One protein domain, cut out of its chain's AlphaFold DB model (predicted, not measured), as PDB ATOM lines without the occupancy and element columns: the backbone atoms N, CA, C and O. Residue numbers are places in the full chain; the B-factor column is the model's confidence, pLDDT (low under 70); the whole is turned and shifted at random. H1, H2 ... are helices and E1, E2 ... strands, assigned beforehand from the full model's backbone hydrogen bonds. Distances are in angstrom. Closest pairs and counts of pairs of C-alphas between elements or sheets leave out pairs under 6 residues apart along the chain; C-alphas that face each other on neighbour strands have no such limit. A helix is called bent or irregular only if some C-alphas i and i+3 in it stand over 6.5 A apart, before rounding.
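Overview. This is residues 170 to 330 of the 330 residues of the protein "Fibrinogen C-terminal domain-containing protein" of Archaeon GW2011_AR5 (UniProt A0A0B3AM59). Look for one large sheet bent back on itself like a closed hand, its two leaves, E1 E9 E2 E3 and E5 E6 E7 E8, face to face with E4 as the hinge. Two short helices, H1 and H2, graze this strongly twisted sheet, and three long loops, residues 178 to 195, 262 to 278 and 310 to 323, run round the outside. The printed part has 161 residues, with the named elements E1 H1 E2 E3 H2 E4 E5 E6 E7 E8 E9 along the chain; the class is mostly strand, though under half of the residues are in named elements. Across the sheet the order is E1 - E9 - E2 - E3 - E4 - E5 - E6 - E7 - E8, all antiparallel. The whole is compact and rounded, with a radius of gyration of the C-alphas of 14.0 A and spans of 35 by 32 by 29 A.

Arrangement. Begin at the folded sheet, one sheet in two leaves that face each other, with edge strand E1, residues 173 to 177. Beside it find E9, residues 324 to 329, with N 174 and O 329 2.9 A apart. E2, residues 204 to 210, follows, with N 206 and O 328 2.8 A apart. E2 and E3, residues 216 to 223, form a hairpin, with N 205 and O 222 at 2.9 A. E4, residues 239 to 247, is the next neighbour, with N 246 and O 221 at 2.8 A. From E4 a meander, each strand the antiparallel neighbour of the one before, runs through E5, residues 253 to 261, E6, residues 279 to 283, E7, residues 294 to 297, and E8, residues 306 to 309. Its N and O pairs include N 241 and O 258 at 2.9 A, N 259 and O 281 at 2.8 A, N 280 and O 296 at 2.9 A, and N 295 and O 308 at 2.9 A. Between the leaves, the closest C-alphas of E2 and E7, Ala 208 and Pro 294, are 5.6 A apart. H1, residues 196 to 201, only grazes the sheet, as does H2, residues 226 to 229. H1 and H2 only just touch, with 3 pairs of C-alphas within 8 A, the closest being Ala 200 and Arg 229 at 4.4 A. E1, H1 and E2 make a split strand-helix-strand unit, two strands running the same way with E9 between them, its crossover right-handed. In H1 every O i to N i+4 pair is within hydrogen-bond range; H2 is too short for one.

Along the chain. Find C-alpha 173 at (-14.547, -7.306, -16.632), where E1 begins. E4 spans 21.6 A and bends by 71 degrees at residue 244; E5 spans 23.2 A and bends by 64 degrees at residue 256. E3 spans 19.1 A, E2 18.0 A and E9 16.8 A, ending at C-alpha 329, (-11.176, -3.713, -19.192).

Size, cuts and confidence. The C-alphas of Gly 194 and Ala 288, the two farthest apart, are 40.2 A apart. The printed part has no cut; the links E1 to H1, E5 to E6 and E8 to E9 are long. Confidence is under 70 at residues 264 to 265, 272 and 286 to 289.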
ATOM      1  N   GLY A 170     -12.469 -15.767 -15.363       93.88
ATOM      2  CA  GLY A 170     -12.462 -15.429 -13.934       93.88
ATOM      3  C   GLY A 170     -13.189 -14.125 -13.582       93.88
ATOM      4  O   GLY A 170     -13.231 -13.764 -12.413       93.88
ATOM      5  N   GLY A 171     -13.779 -13.441 -14.566       95.56
ATOM      6  CA  GLY A 171     -14.661 -12.295 -14.386       95.56
ATOM      7  C   GLY A 171     -13.974 -10.991 -13.972       95.56
ATOM      8  O   GLY A 171     -12.766 -10.796 -14.154       95.56
ATOM      9  N   GLY A 172     -14.790 -10.069 -13.452       94.88
ATOM     10  CA  GLY A 172     -14.376  -8.723 -13.061       94.88
ATOM     11  C   GLY A 172     -14.190  -7.765 -14.241       94.88
ATOM     12  O   GLY A 172     -13.582  -6.711 -14.077       94.88
ATOM     13  N   TRP A 173     -14.691  -8.113 -15.425       97.88
ATOM     14  CA  TRP A 173     -14.547  -7.306 -16.632       97.88
ATOM     15  C   TRP A 173     -15.605  -6.213 -16.687       97.88
ATOM     16  O   TRP A 173     -16.799  -6.498 -16.608       97.88
ATOM     17  N   THR A 174     -15.176  -4.969 -16.887       97.25
ATOM     18  CA  THR A 174     -16.075  -3.819 -17.035       97.25
ATOM     19  C   THR A 174     -16.226  -3.464 -18.504       97.25
ATOM     20  O   THR A 174     -15.219  -3.232 -19.171       97.25
ATOM     21  N   LYS A 175     -17.459  -3.420 -19.023       98.19
ATOM     22  CA  LYS A 175     -17.712  -2.976 -20.400       98.19
ATOM     23  C   LYS A 175     -17.472  -1.473 -20.502       98.19
ATOM     24  O   LYS A 175     -18.135  -0.707 -19.807       98.19
ATOM     25  N   VAL A 176     -16.578  -1.059 -21.395       97.31
ATOM     26  CA  VAL A 176     -16.205   0.358 -21.568       97.31
ATOM     27  C   VAL A 176     -16.549   0.912 -22.938       97.31
ATOM     28  O   VAL A 176     -16.510   2.125 -23.125       97.31
ATOM     29  N   TRP A 177     -16.884   0.053 -23.904       97.12
ATOM     30  CA  TRP A 177     -17.350   0.504 -25.209       97.12
ATOM     31  C   TRP A 177     -18.047  -0.606 -26.008       97.12
ATOM     32  O   TRP A 177     -17.672  -1.777 -25.919       97.12
ATOM     33  N   GLN A 178     -19.030  -0.216 -26.819       95.81
ATOM     34  CA  GLN A 178     -19.634  -0.990 -27.911       95.81
ATOM     35  C   GLN A 178     -20.266   0.005 -28.916       95.81
ATOM     36  O   GLN A 178     -20.582   1.124 -28.492       95.81
ATOM     37  N   PRO A 179     -20.498  -0.359 -30.190       94.25
ATOM     38  CA  PRO A 179     -21.226   0.498 -31.124       94.25
ATOM     39  C   PRO A 179     -22.702   0.621 -30.714       94.25
ATOM     40  O   PRO A 179     -23.285  -0.309 -30.147       94.25
ATOM     41  N   ALA A 180     -23.322   1.769 -30.982       91.44
ATOM     42  CA  ALA A 180     -24.711   2.037 -30.608       91.44
ATOM     43  C   ALA A 180     -25.716   1.284 -31.497       91.44
ATOM     44  O   ALA A 180     -26.872   1.095 -31.112       91.44
ATOM     45  N   SER A 181     -25.286   0.849 -32.682       92.00
ATOM     46  CA  SER A 181     -26.097   0.074 -33.618       92.00
ATOM     47  C   SER A 181     -25.263  -0.978 -34.355       92.00
ATOM     48  O   SER A 181     -24.053  -1.076 -34.175       92.00
ATOM     49  N   THR A 182     -25.913  -1.782 -35.198       94.00
ATOM     50  CA  THR A 182     -25.243  -2.787 -36.038       94.00
ATOM     51  C   THR A 182     -24.519  -2.189 -37.241       94.00
ATOM     52  O   THR A 182     -23.905  -2.941 -37.990       94.00
ATOM     53  N   ASN A 183     -24.672  -0.889 -37.487       92.06
ATOM     54  CA  ASN A 183     -24.036  -0.191 -38.592       92.06
ATOM     55  C   ASN A 183     -23.902   1.296 -38.258       92.06
ATOM     56  O   ASN A 183     -24.889   2.033 -38.308       92.06
ATOM     57  N   GLU A 184     -22.698   1.734 -37.927       85.12
ATOM     58  CA  GLU A 184     -22.433   3.081 -37.454       85.12
ATOM     59  C   GLU A 184     -21.168   3.642 -38.110       85.12
ATOM     60  O   GLU A 184     -20.113   3.023 -38.087       85.12
ATOM     61  N   ALA A 185     -21.277   4.840 -38.689       86.56
ATOM     62  CA  ALA A 185     -20.167   5.501 -39.365       86.56
ATOM     63  C   ALA A 185     -19.587   6.614 -38.480       86.56
ATOM     64  O   ALA A 185     -20.183   7.687 -38.358       86.56
ATOM     65  N   PHE A 186     -18.410   6.388 -37.897       85.38
ATOM     66  CA  PHE A 186     -17.685   7.364 -37.083       85.38
ATOM     67  C   PHE A 186     -16.186   7.402 -37.416       85.38
ATOM     68  O   PHE A 186     -15.540   6.392 -37.675       85.38
ATOM     69  N   THR A 187     -15.606   8.603 -37.381       74.62
ATOM     70  CA  THR A 187     -14.154   8.826 -37.538       74.62
ATOM     71  C   THR A 187     -13.466   9.175 -36.219       74.62
ATOM     72  O   THR A 187     -12.240   9.139 -36.130       74.62
ATOM     73  N   THR A 188     -14.258   9.496 -35.196       84.50
ATOM     74  CA  THR A 188     -13.835   9.841 -33.839       84.50
ATOM     75  C   THR A 188     -14.777   9.168 -32.858       84.50
ATOM     76  O   THR A 188     -15.990   9.273 -33.026       84.50
ATOM     77  N   GLN A 189     -14.238   8.524 -31.826       91.56
ATOM     78  CA  GLN A 189     -15.038   7.839 -30.818       91.56
ATOM     79  C   GLN A 189     -14.292   7.801 -29.482       91.56
ATOM     80  O   GLN A 189     -13.069   7.672 -29.452       91.56
ATOM     81  N   THR A 190     -15.027   7.898 -28.377       94.69
ATOM     82  CA  THR A 190     -14.494   7.764 -27.012       94.69
ATOM     83  C   THR A 190     -15.003   6.483 -26.359       94.69
ATOM     84  O   THR A 190     -15.916   5.827 -26.868       94.69
ATOM     85  N   TYR A 191     -14.408   6.104 -25.229       95.62
ATOM     86  CA  TYR A 191     -15.027   5.145 -24.312       95.62
ATOM     87  C   TYR A 191     -16.321   5.727 -23.719       95.62
ATOM     88  O   TYR A 191     -16.625   6.910 -23.909       95.62
ATOM     89  N   PHE A 192     -17.100   4.894 -23.031       95.00
ATOM     90  CA  PHE A 192     -18.271   5.354 -22.293       95.00
ATOM     91  C   PHE A 192     -17.871   6.423 -21.276       95.00
ATOM     92  O   PHE A 192     -16.890   6.262 -20.548       95.00
ATOM     93  N   THR A 193     -18.645   7.503 -21.226       92.62
ATOM     94  CA  THR A 193     -18.406   8.627 -20.317       92.62
ATOM     95  C   THR A 193     -18.292   8.152 -18.870       92.62
ATOM     96  O   THR A 193     -19.125   7.373 -18.407       92.62
ATOM     97  N   GLY A 194     -17.258   8.618 -18.171       88.94
ATOM     98  CA  GLY A 194     -16.944   8.283 -16.779       88.94
ATOM     99  C   GLY A 194     -16.099   7.017 -16.600       88.94
ATOM    100  O   GLY A 194     -15.685   6.712 -15.479       88.94
ATOM    101  N   THR A 195     -15.797   6.285 -17.680       91.81
ATOM    102  CA  THR A 195     -14.900   5.112 -17.646       91.81
ATOM    103  C   THR A 195     -13.439   5.448 -17.967       91.81
ATOM    104  O   THR A 195     -12.603   4.551 -18.043       91.81
ATOM    105  N   GLU A 196     -13.089   6.724 -18.136       89.25
ATOM    106  CA  GLU A 196     -11.766   7.160 -18.595       89.25
ATOM    107  C   GLU A 196     -10.650   6.775 -17.613       89.25
ATOM    108  O   GLU A 196      -9.634   6.213 -18.022       89.25
ATOM    109  N   SER A 197     -10.850   7.020 -16.314       85.12
ATOM    110  CA  SER A 197      -9.909   6.626 -15.249       85.12
ATOM    111  C   SER A 197      -9.739   5.106 -15.186       85.12
ATOM    112  O   SER A 197      -8.620   4.597 -15.108       85.12
ATOM    113  N   LEU A 198     -10.848   4.374 -15.314       88.94
ATOM    114  CA  LEU A 198     -10.868   2.921 -15.304       88.94
ATOM    115  C   LEU A 198     -10.031   2.344 -16.449       88.94
ATOM    116  O   LEU A 198      -9.219   1.452 -16.224       88.94
ATOM    117  N   VAL A 199     -10.193   2.858 -17.672       93.19
ATOM    118  CA  VAL A 199      -9.391   2.414 -18.821       93.19
ATOM    119  C   VAL A 199      -7.920   2.799 -18.652       93.19
ATOM    120  O   VAL A 199      -7.038   1.988 -18.945       93.19
ATOM    121  N   ALA A 200      -7.640   4.001 -18.139       90.12
ATOM    122  CA  ALA A 200      -6.276   4.477 -17.936       90.12
ATOM    123  C   ALA A 200      -5.479   3.595 -16.961       90.12
ATOM    124  O   ALA A 200      -4.300   3.320 -17.211       90.12
ATOM    125  N   ASN A 201      -6.131   3.108 -15.901       85.50
ATOM    126  CA  ASN A 201      -5.511   2.335 -14.822       85.50
ATOM    127  C   ASN A 201      -5.668   0.812 -14.964       85.50
ATOM    128  O   ASN A 201      -4.983   0.059 -14.269       85.50
ATOM    129  N   ALA A 202      -6.513   0.336 -15.883       90.88
ATOM    130  CA  ALA A 202      -6.695  -1.091 -16.125       90.88
ATOM    131  C   ALA A 202      -5.424  -1.768 -16.661       90.88
ATOM    132  O   ALA A 202      -4.602  -1.186 -17.384       90.88
ATOM    133  N   LYS A 203      -5.253  -3.042 -16.313       90.75
ATOM    134  CA  LYS A 203      -4.107  -3.842 -16.751       90.75
ATOM    135  C   LYS A 203      -4.418  -4.560 -18.054       90.75
ATOM    136  O   LYS A 203      -3.592  -4.536 -18.973       90.75
ATOM    137  N   ASP A 204      -5.591  -5.182 -18.109       96.56
ATOM    138  CA  ASP A 204      -6.006  -6.041 -19.205       96.56
ATOM    139  C   ASP A 204      -7.143  -5.377 -19.991       96.56
ATOM    140  O   ASP A 204      -8.076  -4.815 -19.415       96.56
ATOM    141  N   MET A 205      -7.096  -5.507 -21.314       98.25
ATOM    142  CA  MET A 205      -8.206  -5.222 -22.216       98.25
ATOM    143  C   MET A 205      -8.666  -6.530 -22.843       98.25
ATOM    144  O   MET A 205      -7.847  -7.369 -23.221       98.25
ATOM    145  N   MET A 206      -9.979  -6.688 -22.965       98.50
ATOM    146  CA  MET A 206     -10.603  -7.767 -23.710       98.50
ATOM    147  C   MET A 206     -11.404  -7.187 -24.867       98.50
ATOM    148  O   MET A 206     -12.242  -6.306 -24.682       98.50
ATOM    149  N   MET A 207     -11.153  -7.728 -26.052       98.38
ATOM    150  CA  MET A 207     -11.950  -7.489 -27.247       98.38
ATOM    151  C   MET A 207     -12.682  -8.780 -27.594       98.38
ATOM    152  O   MET A 207     -12.108  -9.870 -27.517       98.38
ATOM    153  N   ALA A 208     -13.958  -8.664 -27.942       98.44
ATOM    154  CA  ALA A 208     -14.816  -9.804 -28.242       98.44
ATOM    155  C   ALA A 208     -15.943  -9.399 -29.197       98.44
ATOM    156  O   ALA A 208     -16.127  -8.219 -29.509       98.44
ATOM    157  N   PHE A 209     -16.738 -10.387 -29.600       98.31
ATOM    158  CA  PHE A 209     -18.106 -10.153 -30.036       98.31
ATOM    159  C   PHE A 209     -19.089 -10.384 -28.896       98.31
ATOM    160  O   PHE A 209     -18.849 -11.217 -28.024       98.31
ATOM    161  N   THR A 210     -20.203  -9.658 -28.921       98.31
ATOM    162  CA  THR A 210     -21.298  -9.781 -27.963       98.31
ATOM    163  C   THR A 210     -22.648  -9.902 -28.648       98.31
ATOM    164  O   THR A 210     -22.892  -9.315 -29.703       98.31
ATOM    165  N   THR A 211     -23.539 -10.627 -27.985       97.69
ATOM    166  CA  THR A 211     -24.981 -10.658 -28.256       97.69
ATOM    167  C   THR A 211     -25.712  -9.553 -27.487       97.69
ATOM    168  O   THR A 211     -25.146  -8.912 -26.592       97.69
ATOM    169  N   SER A 212     -27.000  -9.385 -27.783       94.75
ATOM    170  CA  SER A 212     -27.932  -8.502 -27.076       94.75
ATOM    171  C   SER A 212     -28.081  -8.860 -25.590       94.75
ATOM    172  O   SER A 212     -28.274  -7.980 -24.751       94.75
ATOM    173  N   SER A 213     -27.904 -10.138 -25.240       95.12
ATOM    174  CA  SER A 213     -27.892 -10.634 -23.862       95.12
ATOM    175  C   SER A 213     -26.506 -10.608 -23.208       95.12
ATOM    176  O   SER A 213     -26.331 -11.190 -22.141       95.12
ATOM    177  N   ASN A 214     -25.518  -9.950 -23.824       96.38
ATOM    178  CA  ASN A 214     -24.137  -9.842 -23.340       96.38
ATOM    179  C   ASN A 214     -23.358 -11.167 -23.244       96.38
ATOM    180  O   ASN A 214     -22.366 -11.249 -22.521       96.38
ATOM    181  N   SER A 215     -23.784 -12.205 -23.972       96.81
ATOM    182  CA  SER A 215     -22.969 -13.413 -24.148       96.81
ATOM    183  C   SER A 215     -21.821 -13.112 -25.103       96.81
ATOM    184  O   SER A 215     -22.067 -12.580 -26.188       96.81
ATOM    185  N   LEU A 216     -20.600 -13.486 -24.716       98.06
ATOM    186  CA  LEU A 216     -19.393 -13.214 -25.487       98.06
ATOM    187  C   LEU A 216     -19.001 -14.378 -26.404       98.06
ATOM    188  O   LEU A 216     -19.190 -15.548 -26.072       98.06
ATOM    189  N   SER A 217     -18.396 -14.049 -27.544       97.25
ATOM    190  CA  SER A 217     -17.719 -14.999 -28.428       97.25
ATOM    191  C   SER A 217     -16.429 -14.394 -28.983       97.25
ATOM    192  O   SER A 217     -16.263 -13.174 -29.001       97.25
ATOM    193  N   GLN A 218     -15.497 -15.245 -29.435       96.44
ATOM    194  CA  GLN A 218     -14.184 -14.820 -29.958       96.44
ATOM    195  C   GLN A 218     -13.472 -13.846 -29.004       96.44
ATOM    196  O   GLN A 218     -12.967 -12.804 -29.408       96.44
ATOM    197  N   SER A 219     -13.474 -14.157 -27.709       98.00
ATOM    198  CA  SER A 219     -12.909 -13.273 -26.694       98.00
ATOM    199  C   SER A 219     -11.395 -13.440 -26.608       98.00
ATOM    200  O   SER A 219     -10.881 -14.541 -26.383       98.00
ATOM    201  N   TRP A 220     -10.685 -12.329 -26.755       98.44
ATOM    202  CA  TRP A 220      -9.234 -12.250 -26.652       98.44
ATOM    203  C   TRP A 220      -8.849 -11.177 -25.643       98.44
ATOM    204  O   TRP A 220      -9.393 -10.073 -25.684       98.44
ATOM    205  N   LYS A 221      -7.895 -11.487 -24.762       98.25
ATOM    206  CA  LYS A 221      -7.351 -10.539 -23.779       98.25
ATOM    207  C   LYS A 221      -5.875 -10.244 -24.015       98.25
ATOM    208  O   LYS A 221      -5.138 -11.124 -24.458       98.25
ATOM    209  N   PHE A 222      -5.438  -9.040 -23.678       98.19
ATOM    210  CA  PHE A 222      -4.041  -8.603 -23.748       98.19
ATOM    211  C   PHE A 222      -3.802  -7.405 -22.822       98.19
ATOM    212  O   PHE A 222      -4.745  -6.736 -22.397       98.19
ATOM    213  N   ASN A 223      -2.537  -7.111 -22.516       97.25
ATOM    214  CA  ASN A 223      -2.172  -5.902 -21.779       97.25
ATOM    215  C   ASN A 223      -2.474  -4.654 -22.614       97.25
ATOM    216  O   ASN A 223      -2.093  -4.598 -23.783       97.25
ATOM    217  N   ILE A 224      -3.095  -3.642 -22.008       96.62
ATOM    218  CA  ILE A 224      -3.531  -2.436 -22.729       96.62
ATOM    219  C   ILE A 224      -2.322  -1.659 -23.286       96.62
ATOM    220  O   ILE A 224      -1.486  -1.213 -22.487       96.62
ATOM    221  N   PRO A 225      -2.232  -1.446 -24.617       96.81
ATOM    222  CA  PRO A 225      -1.247  -0.552 -25.220       96.81
ATOM    223  C   PRO A 225      -1.381   0.889 -24.717       96.81
ATOM    224  O   PRO A 225      -2.483   1.358 -24.437       96.81
ATOM    225  N   ASN A 226      -0.269   1.627 -24.651       94.62
ATOM    226  CA  ASN A 226      -0.240   2.963 -24.041       94.62
ATOM    227  C   ASN A 226      -1.222   3.955 -24.683       94.62
ATOM    228  O   ASN A 226      -1.877   4.698 -23.961       94.62
ATOM    229  N   LEU A 227      -1.363   3.953 -26.014       95.25
ATOM    230  CA  LEU A 227      -2.312   4.845 -26.693       95.25
ATOM    231  C   LEU A 227      -3.772   4.501 -26.376       95.25
ATOM    232  O   LEU A 227      -4.605   5.404 -26.298       95.25
ATOM    233  N   LEU A 228      -4.077   3.222 -26.142       96.25
ATOM    234  CA  LEU A 228      -5.435   2.765 -25.852       96.25
ATOM    235  C   LEU A 228      -5.886   3.066 -24.418       96.25
ATOM    236  O   LEU A 228      -7.079   2.994 -24.135       96.25
ATOM    237  N   ARG A 229      -4.966   3.471 -23.531       95.38
ATOM    238  CA  ARG A 229      -5.282   3.918 -22.162       95.38
ATOM    239  C   ARG A 229      -6.059   5.231 -22.117       95.38
ATOM    240  O   ARG A 229      -6.740   5.494 -21.136       95.38
ATOM    241  N   SER A 230      -5.950   6.052 -23.158       94.31
ATOM    242  CA  SER A 230      -6.627   7.352 -23.246       94.31
ATOM    243  C   SER A 230      -7.454   7.529 -24.514       94.31
ATOM    244  O   SER A 230      -8.183   8.509 -24.629       94.31
ATOM    245  N   ASN A 231      -7.378   6.589 -25.459       95.12
ATOM    246  CA  ASN A 231      -8.076   6.689 -26.734       95.12
ATOM    247  C   ASN A 231      -8.774   5.383 -27.079       95.12
ATOM    248  O   ASN A 231      -8.220   4.301 -26.899       95.12
ATOM    249  N   ASN A 232      -9.979   5.492 -27.628       94.88
ATOM    250  CA  ASN A 232     -10.690   4.333 -28.133       94.88
ATOM    251  C   ASN A 232     -10.026   3.844 -29.434       94.88
ATOM    252  O   ASN A 232      -9.781   4.670 -30.323       94.88
ATOM    253  N   PRO A 233      -9.771   2.531 -29.598       93.00
ATOM    254  CA  PRO A 233      -9.164   1.993 -30.813       93.00
ATOM    255  C   PRO A 233      -9.947   2.313 -32.090       93.00
ATOM    256  O   PRO A 233      -9.358   2.334 -33.164       93.00
ATOM    257  N   VAL A 234     -11.250   2.591 -32.004       91.56
ATOM    258  CA  VAL A 234     -12.057   2.922 -33.185       91.56
ATOM    259  C   VAL A 234     -12.140   4.427 -33.478       91.56
ATOM    260  O   VAL A 234     -12.718   4.827 -34.483       91.56
ATOM    261  N   GLY A 235     -11.545   5.271 -32.629       89.81
ATOM    262  CA  GLY A 235     -11.644   6.733 -32.698       89.81
ATOM    263  C   GLY A 235     -10.383   7.470 -33.151       89.81
ATOM    264  O   GLY A 235     -10.358   8.698 -33.098       89.81
ATOM    265  N   LEU A 236      -9.335   6.750 -33.554       89.31
ATOM    266  CA  LEU A 236      -8.051   7.317 -33.976       89.31
ATOM    267  C   LEU A 236      -7.667   6.858 -35.386       89.31
ATOM    268  O   LEU A 236      -8.160   5.824 -35.831       89.31
ATOM    269  N   PRO A 237      -6.740   7.561 -36.068       89.19
ATOM    270  CA  PRO A 237      -6.080   7.055 -37.272       89.19
ATOM    271  C   PRO A 237      -5.399   5.702 -37.043       89.19
ATOM    272  O   PRO A 237      -5.130   5.318 -35.902       89.19
ATOM    273  N   CYS A 238      -5.094   4.992 -38.131       88.69
ATOM    274  CA  CYS A 238      -4.496   3.663 -38.055       88.69
ATOM    275  C   CYS A 238      -3.234   3.643 -37.192       88.69
ATOM    276  O   CYS A 238      -2.283   4.385 -37.443       88.69
ATOM    277  N   ASN A 239      -3.222   2.733 -36.232       91.00
ATOM    278  CA  ASN A 239      -2.093   2.429 -35.379       91.00
ATOM    279  C   ASN A 239      -1.900   0.916 -35.306       91.00
ATOM    280  O   ASN A 239      -2.765   0.118 -35.686       91.00
ATOM    281  N   SER A 240      -0.729   0.519 -34.826       91.25
ATOM    282  CA  SER A 240      -0.431  -0.879 -34.579       91.25
ATOM    283  C   SER A 240       0.474  -1.039 -33.376       91.25
ATOM    284  O   SER A 240       1.458  -0.312 -33.253       91.25
ATOM    285  N   ASP A 241       0.198  -2.051 -32.568       93.81
ATOM    286  CA  ASP A 241       0.982  -2.401 -31.393       93.81
ATOM    287  C   ASP A 241       1.356  -3.879 -31.444       93.81
ATOM    288  O   ASP A 241       0.598  -4.716 -31.935       93.81
ATOM    289  N   THR A 242       2.526  -4.221 -30.912       95.12
ATOM    290  CA  THR A 242       2.836  -5.625 -30.618       95.12
ATOM    291  C   THR A 242       2.206  -5.978 -29.280       95.12
ATOM    292  O   THR A 242       2.526  -5.355 -28.269       95.12
ATOM    293  N   VAL A 243       1.325  -6.975 -29.265       96.19
ATOM    294  CA  VAL A 243       0.613  -7.418 -28.062       96.19
ATOM    295  C   VAL A 243       0.835  -8.903 -27.826       96.19
ATOM    296  O   VAL A 243       0.869  -9.688 -28.772       96.19
ATOM    297  N   THR A 244       0.937  -9.302 -26.558       97.12
ATOM    298  CA  THR A 244       0.798 -10.707 -26.159       97.12
ATOM    299  C   THR A 244      -0.672 -10.967 -25.863       97.12
ATOM    300  O   THR A 244      -1.166 -10.628 -24.786       97.12
ATOM    301  N   ALA A 245      -1.382 -11.515 -26.846       97.38
ATOM    302  CA  ALA A 245      -2.808 -11.785 -26.780       97.38
ATOM    303  C   ALA A 245      -3.079 -13.246 -26.418       97.38
ATOM    304  O   ALA A 245      -2.398 -14.154 -26.886       97.38
ATOM    305  N   THR A 246      -4.079 -13.468 -25.570       98.12
ATOM    306  CA  THR A 246      -4.526 -14.796 -25.144       98.12
ATOM    307  C   THR A 246      -5.982 -14.997 -25.543       98.12
ATOM    308  O   THR A 246      -6.845 -14.211 -25.142       98.12
ATOM    309  N   ARG A 247      -6.262 -16.055 -26.305       97.75
ATOM    310  CA  ARG A 247      -7.617 -16.491 -26.637       97.75
ATOM    311  C   ARG A 247      -8.243 -17.168 -25.426       97.75
ATOM    312  O   ARG A 247      -7.683 -18.107 -24.868       97.75
ATOM    313  N   ILE A 248      -9.411 -16.693 -25.009       97.56
ATOM    314  CA  ILE A 248     -10.014 -17.121 -23.741       97.56
ATOM    315  C   ILE A 248     -10.580 -18.548 -23.815       97.56
ATOM    316  O   ILE A 248     -10.593 -19.245 -22.807       97.56
ATOM    317  N   SER A 249     -11.006 -19.011 -24.993       96.50
ATOM    318  CA  SER A 249     -11.653 -20.322 -25.143       96.50
ATOM    319  C   SER A 249     -10.731 -21.515 -24.887       96.50
ATOM    320  O   SER A 249     -11.205 -22.561 -24.455       96.50
ATOM    321  N   ASP A 250      -9.438 -21.387 -25.186       96.25
ATOM    322  CA  ASP A 250      -8.473 -22.491 -25.118       96.25
ATOM    323  C   ASP A 250      -7.110 -22.099 -24.530       96.25
ATOM    324  O   ASP A 250      -6.220 -22.940 -24.422       96.25
ATOM    325  N   GLY A 251      -6.932 -20.835 -24.138       96.12
ATOM    326  CA  GLY A 251      -5.687 -20.342 -23.561       96.12
ATOM    327  C   GLY A 251      -4.551 -20.171 -24.570       96.12
ATOM    328  O   GLY A 251      -3.414 -19.964 -24.144       96.12
ATOM    329  N   LEU A 252      -4.821 -20.238 -25.883       94.94
ATOM    330  CA  LEU A 252      -3.806 -19.977 -26.904       94.94
ATOM    331  C   LEU A 252      -3.227 -18.573 -26.706       94.94
ATOM    332  O   LEU A 252      -3.948 -17.583 -26.808       94.94
ATOM    333  N   GLN A 253      -1.920 -18.491 -26.465       96.44
ATOM    334  CA  GLN A 253      -1.202 -17.232 -26.314       96.44
ATOM    335  C   GLN A 253      -0.281 -16.991 -27.508       96.44
ATOM    336  O   GLN A 253       0.485 -17.870 -27.901       96.44
ATOM    337  N   VAL A 254      -0.353 -15.787 -28.069       94.44
ATOM    338  CA  VAL A 254       0.431 -15.360 -29.233       94.44
ATOM    339  C   VAL A 254       0.967 -13.952 -29.004       94.44
ATOM    340  O   VAL A 254       0.309 -13.137 -28.362       94.44
ATOM    341  N   THR A 255       2.151 -13.656 -29.535       95.38
ATOM    342  CA  THR A 255       2.728 -12.307 -29.509       95.38
ATOM    343  C   THR A 255       2.820 -11.794 -30.933       95.38
ATOM    344  O   THR A 255       3.621 -12.303 -31.713       95.38
ATOM    345  N   ASP A 256       1.975 -10.826 -31.281       93.44
ATOM    346  CA  ASP A 256       1.767 -10.432 -32.674       93.44
ATOM    347  C   ASP A 256       1.212  -9.006 -32.822       93.44
ATOM    348  O   ASP A 256       1.052  -8.280 -31.838       93.44
ATOM    349  N   THR A 257       0.979  -8.560 -34.063       92.06
ATOM    350  CA  THR A 257       0.587  -7.170 -34.353       92.06
ATOM    351  C   THR A 257      -0.927  -6.974 -34.237       92.06
ATOM    352  O   THR A 257      -1.675  -7.404 -35.115       92.06
ATOM    353  N   LEU A 258      -1.378  -6.260 -33.207       93.31
ATOM    354  CA  LEU A 258      -2.721  -5.685 -33.162       93.31
ATOM    355  C   LEU A 258      -2.748  -4.456 -34.070       93.31
ATOM    356  O   LEU A 258      -1.928  -3.557 -33.906       93.31
ATOM    357  N   ILE A 259      -3.685  -4.408 -35.008       90.75
ATOM    358  CA  ILE A 259      -3.915  -3.254 -35.873       90.75
ATOM    359  C   ILE A 259      -5.283  -2.680 -35.549       90.75
ATOM    360  O   ILE A 259      -6.262  -3.422 -35.474       90.75
ATOM    361  N   TRP A 260      -5.358  -1.368 -35.375       92.38
ATOM    362  CA  TRP A 260      -6.575  -0.683 -34.957       92.38
ATOM    363  C   TRP A 260      -6.647   0.738 -35.534       92.38
ATOM    364  O   TRP A 260      -5.646   1.261 -36.021       92.38
ATOM    365  N   GLY A 261      -7.823   1.364 -35.515       90.56
ATOM    366  CA  GLY A 261      -8.030   2.737 -35.988       90.56
ATOM    367  C   GLY A 261      -8.560   2.853 -37.418       90.56
ATOM    368  O   GLY A 261      -8.896   1.871 -38.082       90.56
ATOM    369  N   THR A 262      -8.668   4.091 -37.897       86.69
ATOM    370  CA  THR A 262      -9.225   4.470 -39.200       86.69
ATOM    371  C   THR A 262      -8.143   4.479 -40.288       86.69
ATOM    372  O   THR A 262      -7.047   5.015 -40.133       86.69
ATOM    373  N   GLY A 263      -8.426   3.790 -41.391       72.94
ATOM    374  CA  GLY A 263      -7.481   3.416 -42.452       72.94
ATOM    375  C   GLY A 263      -8.206   2.539 -43.479       72.94
ATOM    376  O   GLY A 263      -9.171   1.889 -43.095       72.94
ATOM    377  N   SER A 264      -7.859   2.505 -44.773       66.88
ATOM    378  CA  SER A 264      -8.314   1.399 -45.633       66.88
ATOM    379  C   SER A 264      -7.327   0.278 -45.468       66.88
ATOM    380  O   SER A 264      -6.111   0.407 -45.369       66.88
ATOM    381  N   PHE A 265      -7.956  -0.844 -45.315       67.06
ATOM    382  CA  PHE A 265      -7.395  -2.125 -45.065       67.06
ATOM    383  C   PHE A 265      -7.896  -2.878 -46.283       67.06
ATOM    384  O   PHE A 265      -9.004  -2.597 -46.755       67.06
ATOM    385  N   GLY A 266      -7.060  -3.691 -46.912       70.75
ATOM    386  CA  GLY A 266      -7.531  -4.462 -48.055       70.75
ATOM    387  C   GLY A 266      -8.596  -5.475 -47.611       70.75
ATOM    388  O   GLY A 266      -9.405  -5.236 -46.716       70.75
ATOM    389  N   SER A 267      -8.623  -6.648 -48.228       79.94
ATOM    390  CA  SER A 267      -9.600  -7.659 -47.827       79.94
ATOM    391  C   SER A 267      -9.288  -8.273 -46.453       79.94
ATOM    392  O   SER A 267     -10.204  -8.734 -45.782       79.94
ATOM    393  N   GLN A 268      -8.023  -8.282 -46.034       84.25
ATOM    394  CA  GLN A 268      -7.510  -9.139 -44.967       84.25
ATOM    395  C   GLN A 268      -6.855  -8.336 -43.839       84.25
ATOM    396  O   GLN A 268      -6.345  -7.229 -44.034       84.25
ATOM    397  N   CYS A 269      -6.773  -8.933 -42.647       82.38
ATOM    398  CA  CYS A 269      -6.052  -8.326 -41.526       82.38
ATOM    399  C   CYS A 269      -4.552  -8.113 -41.825       82.38
ATOM    400  O   CYS A 269      -3.935  -7.187 -41.301       82.38
ATOM    401  N   SER A 270      -3.962  -8.927 -42.709       78.31
ATOM    402  CA  SER A 270      -2.562  -8.794 -43.126       78.31
ATOM    403  C   SER A 270      -2.243  -7.497 -43.869       78.31
ATOM    404  O   SER A 270      -1.076  -7.099 -43.919       78.31
ATOM    405  N   ASP A 271      -3.257  -6.843 -44.431       76.94
ATOM    406  CA  ASP A 271      -3.075  -5.701 -45.317       76.94
ATOM    407  C   ASP A 271      -2.588  -4.474 -44.527       76.94
ATOM    408  O   ASP A 271      -2.917  -4.300 -43.354       76.94
ATOM    409  N   GLY A 272      -1.759  -3.617 -45.125       66.88
ATOM    410  CA  GLY A 272      -1.219  -2.417 -44.463       66.88
ATOM    411  C   GLY A 272      -2.286  -1.368 -44.109       66.88
ATOM    412  O   GLY A 272      -3.470  -1.568 -44.358       66.88
ATOM    413  N   CYS A 273      -1.877  -0.253 -43.495       75.12
ATOM    414  CA  CYS A 273      -2.758   0.890 -43.224       75.12
ATOM    415  C   CYS A 273      -2.776   1.864 -44.417       75.12
ATOM    416  O   CYS A 273      -1.808   2.591 -44.619       75.12
ATOM    417  N   SER A 274      -3.860   1.934 -45.186       71.19
ATOM    418  CA  SER A 274      -3.983   2.839 -46.341       71.19
ATOM    419  C   SER A 274      -5.431   3.271 -46.615       71.19
ATOM    420  O   SER A 274      -6.135   2.523 -47.253       71.19
ATOM    421  N   GLY A 275      -5.916   4.451 -46.189       73.81
ATOM    422  CA  GLY A 275      -7.253   5.024 -46.537       73.81
ATOM    423  C   GLY A 275      -8.165   5.329 -45.327       73.81
ATOM    424  O   GLY A 275      -7.638   5.879 -44.373       73.81
ATOM    425  N   THR A 276      -9.481   5.012 -45.320       75.94
ATOM    426  CA  THR A 276     -10.432   5.515 -44.276       75.94
ATOM    427  C   THR A 276     -11.499   4.547 -43.705       75.94
ATOM    428  O   THR A 276     -12.469   5.006 -43.123       75.94
ATOM    429  N   TRP A 277     -11.401   3.227 -43.871       79.06
ATOM    430  CA  TRP A 277     -12.507   2.283 -43.613       79.06
ATOM    431  C   TRP A 277     -12.672   1.873 -42.141       79.06
ATOM    432  O   TRP A 277     -13.793   1.636 -41.715       79.06
ATOM    433  N   GLY A 278     -11.605   1.852 -41.340       85.69
ATOM    434  CA  GLY A 278     -11.696   1.449 -39.928       85.69
ATOM    435  C   GLY A 278     -11.534  -0.060 -39.744       85.69
ATOM    436  O   GLY A 278     -12.159  -0.847 -40.459       85.69
ATOM    437  N   ARG A 279     -10.645  -0.472 -38.830       87.19
ATOM    438  CA  ARG A 279     -10.483  -1.873 -38.432       87.19
ATOM    439  C   ARG A 279     -10.035  -2.015 -36.997       87.19
ATOM    440  O   ARG A 279      -9.369  -1.142 -36.459       87.19
ATOM    441  N   THR A 280     -10.287  -3.181 -36.428       90.69
ATOM    442  CA  THR A 280      -9.532  -3.718 -35.295       90.69
ATOM    443  C   THR A 280      -9.271  -5.195 -35.570       90.69
ATOM    444  O   THR A 280     -10.230  -5.914 -35.805       90.69
ATOM    445  N   CYS A 281      -8.017  -5.648 -35.646       90.56
ATOM    446  CA  CYS A 281      -7.684  -7.038 -35.989       90.56
ATOM    447  C   CYS A 281      -6.302  -7.460 -35.453       90.56
ATOM    448  O   CYS A 281      -5.433  -6.614 -35.242       90.56
ATOM    449  N   LEU A 282      -6.073  -8.765 -35.263       92.25
ATOM    450  CA  LEU A 282      -4.783  -9.311 -34.812       92.25
ATOM    451  C   LEU A 282      -4.095 -10.080 -35.943       92.25
ATOM    452  O   LEU A 282      -4.501 -11.187 -36.307       92.25
ATOM    453  N   ARG A 283      -3.038  -9.484 -36.497       88.50
ATOM    454  CA  ARG A 283      -2.278 -10.016 -37.631       88.50
ATOM    455  C   ARG A 283      -1.164 -10.940 -37.161       88.50
ATOM    456  O   ARG A 283      -0.375 -10.564 -36.299       88.50
ATOM    457  N   ARG A 284      -1.019 -12.082 -37.838       86.31
ATOM    458  CA  ARG A 284       0.118 -12.987 -37.668       86.31
ATOM    459  C   ARG A 284       1.339 -12.481 -38.439       86.31
ATOM    460  O   ARG A 284       1.292 -12.320 -39.656       86.31
ATOM    461  N   SER A 285       2.442 -12.223 -37.747       73.25
ATOM    462  CA  SER A 285       3.691 -11.774 -38.358       73.25
ATOM    463  C   SER A 285       4.381 -12.923 -39.098       73.25
ATOM    464  O   SER A 285       4.508 -14.030 -38.578       73.25
ATOM    465  N   GLY A 286       4.828 -12.674 -40.333       65.25
ATOM    466  CA  GLY A 286       5.619 -13.631 -41.120       65.25
ATOM    467  C   GLY A 286       4.847 -14.782 -41.778       65.25
ATOM    468  O   GLY A 286       5.474 -15.623 -42.416       65.25
ATOM    469  N   TYR A 287       3.514 -14.819 -41.679       60.56
ATOM    470  CA  TYR A 287       2.667 -15.823 -42.333       60.56
ATOM    471  C   TYR A 287       1.495 -15.158 -43.060       60.56
ATOM    472  O   TYR A 287       1.021 -14.101 -42.649       60.56
ATOM    473  N   ALA A 288       1.003 -15.792 -44.127       59.81
ATOM    474  CA  ALA A 288      -0.284 -15.420 -44.703       59.81
ATOM    475  C   ALA A 288      -1.411 -15.793 -43.721       59.81
ATOM    476  O   ALA A 288      -1.431 -16.912 -43.203       59.81
ATOM    477  N   GLY A 289      -2.335 -14.863 -43.476       64.12
ATOM    478  CA  GLY A 289      -3.499 -15.057 -42.608       64.12
ATOM    479  C   GLY A 289      -3.421 -14.322 -41.265       64.12
ATOM    480  O   GLY A 289      -2.522 -13.521 -41.006       64.12
ATOM    481  N   ALA A 290      -4.404 -14.583 -40.410       77.06
ATOM    482  CA  ALA A 290      -4.524 -13.991 -39.082       77.06
ATOM    483  C   ALA A 290      -5.141 -14.999 -38.100       77.06
ATOM    484  O   ALA A 290      -5.381 -16.151 -38.460       77.06
ATOM    485  N   TYR A 291      -5.340 -14.582 -36.852       87.75
ATOM    486  CA  TYR A 291      -6.043 -15.381 -35.843       87.75
ATOM    487  C   TYR A 291      -7.563 -15.194 -35.952       87.75
ATOM    488  O   TYR A 291      -8.029 -14.275 -36.617       87.75
ATOM    489  N   ASP A 292      -8.362 -15.979 -35.231       91.75
ATOM    490  CA  ASP A 292      -9.819 -15.785 -35.124       91.75
ATOM    491  C   ASP A 292     -10.202 -14.617 -34.186       91.75
ATOM    492  O   ASP A 292     -11.219 -14.642 -33.491       91.75
ATOM    493  N   PHE A 293      -9.358 -13.585 -34.141       94.94
ATOM    494  CA  PHE A 293      -9.547 -12.380 -33.343       94.94
ATOM    495  C   PHE A 293     -10.734 -11.562 -33.876       94.94
ATOM    496  O   PHE A 293     -10.907 -11.505 -35.101       94.94
ATOM    497  N   PRO A 294     -11.528 -10.907 -33.008       95.19
ATOM    498  CA  PRO A 294     -12.713 -10.162 -33.417       95.19
ATOM    499  C   PRO A 294     -12.343  -9.009 -34.353       95.19
ATOM    500  O   PRO A 294     -11.755  -8.014 -33.932       95.19
ATOM    501  N   PHE A 295     -12.685  -9.168 -35.634       92.62
ATOM    502  CA  PHE A 295     -12.415  -8.200 -36.685       92.62
ATOM    503  C   PHE A 295     -13.628  -7.294 -36.891       92.62
ATOM    504  O   PHE A 295     -14.568  -7.645 -37.603       92.62
ATOM    505  N   TYR A 296     -13.586  -6.114 -36.271       93.25
ATOM    506  CA  TYR A 296     -14.552  -5.047 -36.525       93.25
ATOM    507  C   TYR A 296     -14.064  -4.170 -37.669       93.25
ATOM    508  O   TYR A 296     -12.963  -3.630 -37.579       93.25
ATOM    509  N   ALA A 297     -14.841  -4.058 -38.740       91.06
ATOM    510  CA  ALA A 297     -14.442  -3.396 -39.975       91.06
ATOM    511  C   ALA A 297     -15.503  -2.410 -40.466       91.06
ATOM    512  O   ALA A 297     -16.675  -2.549 -40.133       91.06
ATOM    513  N   THR A 298     -15.057  -1.475 -41.310       90.25
ATOM    514  CA  THR A 298     -15.867  -0.532 -42.114       90.25
ATOM    515  C   THR A 298     -16.625   0.563 -41.358       90.25
ATOM    516  O   THR A 298     -17.169   1.453 -42.007       90.25
ATOM    517  N   TYR A 299     -16.514   0.594 -40.031       89.12
ATOM    518  CA  TYR A 299     -17.147   1.565 -39.125       89.12
ATOM    519  C   TYR A 299     -16.798   3.039 -39.355       89.12
ATOM    520  O   TYR A 299     -17.343   3.915 -38.697       89.12
ATOM    521  N   SER A 300     -15.844   3.354 -40.231       86.00
ATOM    522  CA  SER A 300     -15.430   4.735 -40.513       86.00
ATOM    523  C   SER A 300     -15.885   5.229 -41.889       86.00
ATOM    524  O   SER A 300     -15.485   6.313 -42.325       86.00
ATOM    525  N   VAL A 301     -16.717   4.452 -42.583       85.00
ATOM    526  CA  VAL A 301     -17.325   4.795 -43.875       85.00
ATOM    527  C   VAL A 301     -18.822   4.498 -43.848       85.00
ATOM    528  O   VAL A 301     -19.335   3.884 -42.928       85.00
ATOM    529  N   THR A 302     -19.552   4.919 -44.877       84.06
ATOM    530  CA  THR A 302     -21.005   4.693 -44.991       84.06
ATOM    531  C   THR A 302     -21.385   3.259 -45.391       84.06
ATOM    532  O   THR A 302     -22.543   3.004 -45.723       84.06
ATOM    533  N   ASN A 303     -20.423   2.335 -45.441       85.81
ATOM    534  CA  ASN A 303     -20.671   0.940 -45.800       85.81
ATOM    535  C   ASN A 303     -21.190   0.167 -44.580       85.81
ATOM    536  O   ASN A 303     -20.871   0.558 -43.466       85.81
ATOM    537  N   PRO A 304     -21.937  -0.936 -44.779       91.19
ATOM    538  CA  PRO A 304     -22.374  -1.781 -43.673       91.19
ATOM    539  C   PRO A 304     -21.198  -2.281 -42.841       91.19
ATOM    540  O   PRO A 304     -20.256  -2.808 -43.427       91.19
ATOM    541  N   ASP A 305     -21.290  -2.186 -41.519       93.69
ATOM    542  CA  ASP A 305     -20.293  -2.733 -40.601       93.69
ATOM    543  C   ASP A 305     -20.219  -4.250 -40.617       93.69
ATOM    544  O   ASP A 305     -21.221  -4.966 -40.734       93.69
ATOM    545  N   HIS A 306     -18.996  -4.747 -40.455       94.62
ATOM    546  CA  HIS A 306     -18.729  -6.173 -40.420       94.62
ATOM    547  C   HIS A 306     -17.979  -6.576 -39.156       94.62
ATOM    548  O   HIS A 306     -17.052  -5.909 -38.701       94.62
ATOM    549  N   CYS A 307     -18.404  -7.707 -38.615       95.62
ATOM    550  CA  CYS A 307     -17.946  -8.322 -37.383       95.62
ATOM    551  C   CYS A 307     -17.365  -9.710 -37.718       95.62
ATOM    552  O   CYS A 307     -17.774 -10.740 -37.174       95.62
ATOM    553  N   SER A 308     -16.457  -9.754 -38.692       93.75
ATOM    554  CA  SER A 308     -15.803 -10.979 -39.173       93.75
ATOM    555  C   SER A 308     -14.732 -11.459 -38.185       93.75
ATOM    556  O   SER A 308     -14.446 -10.808 -37.186       93.75
ATOM    557  N   ASN A 309     -14.115 -12.607 -38.432       93.88
ATOM    558  CA  ASN A 309     -12.881 -12.962 -37.730       93.88
ATOM    559  C   ASN A 309     -11.662 -12.445 -38.508       93.88
ATOM    560  O   ASN A 309     -11.742 -12.228 -39.718       93.88
ATOM    561  N   SER A 310     -10.525 -12.236 -37.839       92.00
ATOM    562  CA  SER A 310      -9.336 -11.673 -38.502       92.00
ATOM    563  C   SER A 310      -8.726 -12.622 -39.547       92.00
ATOM    564  O   SER A 310      -8.027 -12.154 -40.444       92.00
ATOM    565  N   ASP A 311      -9.003 -13.927 -39.462       90.56
ATOM    566  CA  ASP A 311      -8.636 -14.968 -40.433       90.56
ATOM    567  C   ASP A 311      -9.569 -15.033 -41.657       90.56
ATOM    568  O   ASP A 311      -9.367 -15.849 -42.556       90.56
ATOM    569  N   GLN A 312     -10.580 -14.164 -41.708       90.69
ATOM    570  CA  GLN A 312     -11.540 -14.043 -42.797       90.69
ATOM    571  C   GLN A 312     -11.384 -12.701 -43.522       90.69
ATOM    572  O   GLN A 312     -10.785 -11.748 -43.022       90.69
ATOM    573  N   GLY A 313     -11.999 -12.600 -44.705       88.62
ATOM    574  CA  GLY A 313     -12.166 -11.307 -45.363       88.62
ATOM    575  C   GLY A 313     -13.041 -10.370 -44.528       88.62
ATOM    576  O   GLY A 313     -14.012 -10.826 -43.918       88.62
ATOM    577  N   TYR A 314     -12.739  -9.069 -44.531       87.69
ATOM    578  CA  TYR A 314     -13.424  -8.094 -43.672       87.69
ATOM    579  C   TYR A 314     -14.946  -8.136 -43.831       87.69
ATOM    580  O   TYR A 314     -15.654  -8.047 -42.834       87.69
ATOM    581  N   SER A 315     -15.449  -8.349 -45.051       89.75
ATOM    582  CA  SER A 315     -16.875  -8.319 -45.385       89.75
ATOM    583  C   SER A 315     -17.603  -9.665 -45.251       89.75
ATOM    584  O   SER A 315     -18.691  -9.835 -45.796       89.75
ATOM    585  N   THR A 316     -17.011 -10.651 -44.572       92.50
ATOM    586  CA  THR A 316     -17.580 -12.009 -44.491       92.50
ATOM    587  C   THR A 316     -18.841 -12.064 -43.628       92.50
ATOM    588  O   THR A 316     -19.810 -12.721 -43.998       92.50
ATOM    589  N   THR A 317     -18.837 -11.388 -42.476       95.19
ATOM    590  CA  THR A 317     -19.936 -11.446 -41.503       95.19
ATOM    591  C   THR A 317     -20.417 -10.037 -41.163       95.19
ATOM    592  O   THR A 317     -19.691  -9.316 -40.480       95.19
ATOM    593  N   PRO A 318     -21.619  -9.623 -41.597       96.19
ATOM    594  CA  PRO A 318     -22.212  -8.359 -41.167       96.19
ATOM    595  C   PRO A 318     -22.394  -8.312 -39.648       96.19
ATOM    596  O   PRO A 318     -22.710  -9.330 -39.020       96.19
ATOM    597  N   CYS A 319     -22.216  -7.139 -39.048       96.94
ATOM    598  CA  CYS A 319     -22.558  -6.943 -37.644       96.94
ATOM    599  C   CYS A 319     -24.075  -7.093 -37.434       96.94
ATOM    600  O   CYS A 319     -24.893  -6.753 -38.292       96.94
ATOM    601  N   SER A 320     -24.467  -7.640 -36.286       97.06
ATOM    602  CA  SER A 320     -25.873  -7.869 -35.928       97.06
ATOM    603  C   SER A 320     -26.051  -7.807 -34.415       97.06
ATOM    604  O   SER A 320     -25.067  -7.867 -33.690       97.06
ATOM    605  N   ASN A 321     -27.286  -7.766 -33.914       94.94
ATOM    606  CA  ASN A 321     -27.542  -7.778 -32.465       94.94
ATOM    607  C   ASN A 321     -27.027  -9.042 -31.757       94.94
ATOM    608  O   ASN A 321     -26.845  -9.030 -30.546       94.94
ATOM    609  N   GLU A 322     -26.764 -10.117 -32.499       96.19
ATOM    610  CA  GLU A 322     -26.177 -11.351 -31.966       96.19
ATOM    611  C   GLU A 322     -24.654 -11.407 -32.150       96.19
ATOM    612  O   GLU A 322     -24.007 -12.390 -31.791       96.19
ATOM    613  N   ARG A 323     -24.068 -10.356 -32.735       96.94
ATOM    614  CA  ARG A 323     -22.641 -10.256 -33.028       96.94
ATOM    615  C   ARG A 323     -22.231  -8.799 -33.254       96.94
ATOM    616  O   ARG A 323     -22.113  -8.351 -34.395       96.94
ATOM    617  N   LEU A 324     -22.013  -8.078 -32.158       96.50
ATOM    618  CA  LEU A 324     -21.453  -6.723 -32.132       96.50
ATOM    619  C   LEU A 324     -20.057  -6.725 -31.527       96.50
ATOM    620  O   LEU A 324     -19.784  -7.490 -30.608       96.50
ATOM    621  N   PHE A 325     -19.179  -5.851 -32.010       97.38
ATOM    622  CA  PHE A 325     -17.869  -5.658 -31.397       97.38
ATOM    623  C   PHE A 325     -18.000  -5.000 -30.016       97.38
ATOM    624  O   PHE A 325     -18.839  -4.126 -29.812       97.38
ATOM    625  N   VAL A 326     -17.180  -5.418 -29.053       98.25
ATOM    626  CA  VAL A 326     -17.235  -4.895 -27.682       98.25
ATOM    627  C   VAL A 326     -15.852  -4.864 -27.043       98.25
ATOM    628  O   VAL A 326     -15.006  -5.718 -27.321       98.25
ATOM    629  N   ILE A 327     -15.644  -3.887 -26.159       98.44
ATOM    630  CA  ILE A 327     -14.404  -3.705 -25.405       98.44
ATOM    631  C   ILE A 327     -14.706  -3.722 -23.905       98.44
ATOM    632  O   ILE A 327     -15.578  -3.001 -23.409       98.44
ATOM    633  N   TYR A 328     -13.932  -4.530 -23.187       98.56
ATOM    634  CA  TYR A 328     -13.922  -4.615 -21.733       98.56
ATOM    635  C   TYR A 328     -12.522  -4.337 -21.182       98.56
ATOM    636  O   TYR A 328     -11.525  -4.587 -21.859       98.56
ATOM    637  N   VAL A 329     -12.441  -3.889 -19.928       97.94
ATOM    638  CA  VAL A 329     -11.176  -3.713 -19.192       97.94
ATOM    639  C   VAL A 329     -11.265  -4.250 -17.763       97.94
ATOM    640  O   VAL A 329     -12.371  -4.368 -17.218       97.94
ATOM    641  N   ARG A 330     -10.115  -4.579 -17.160       92.38
ATOM    642  CA  ARG A 330      -9.993  -4.933 -15.735       92.38
ATOM    643  C   ARG A 330      -8.580  -4.777 -15.163       92.38
ATOM    644  O   ARG A 330      -7.607  -4.658 -15.947       92.38
TER     645      ARG A 330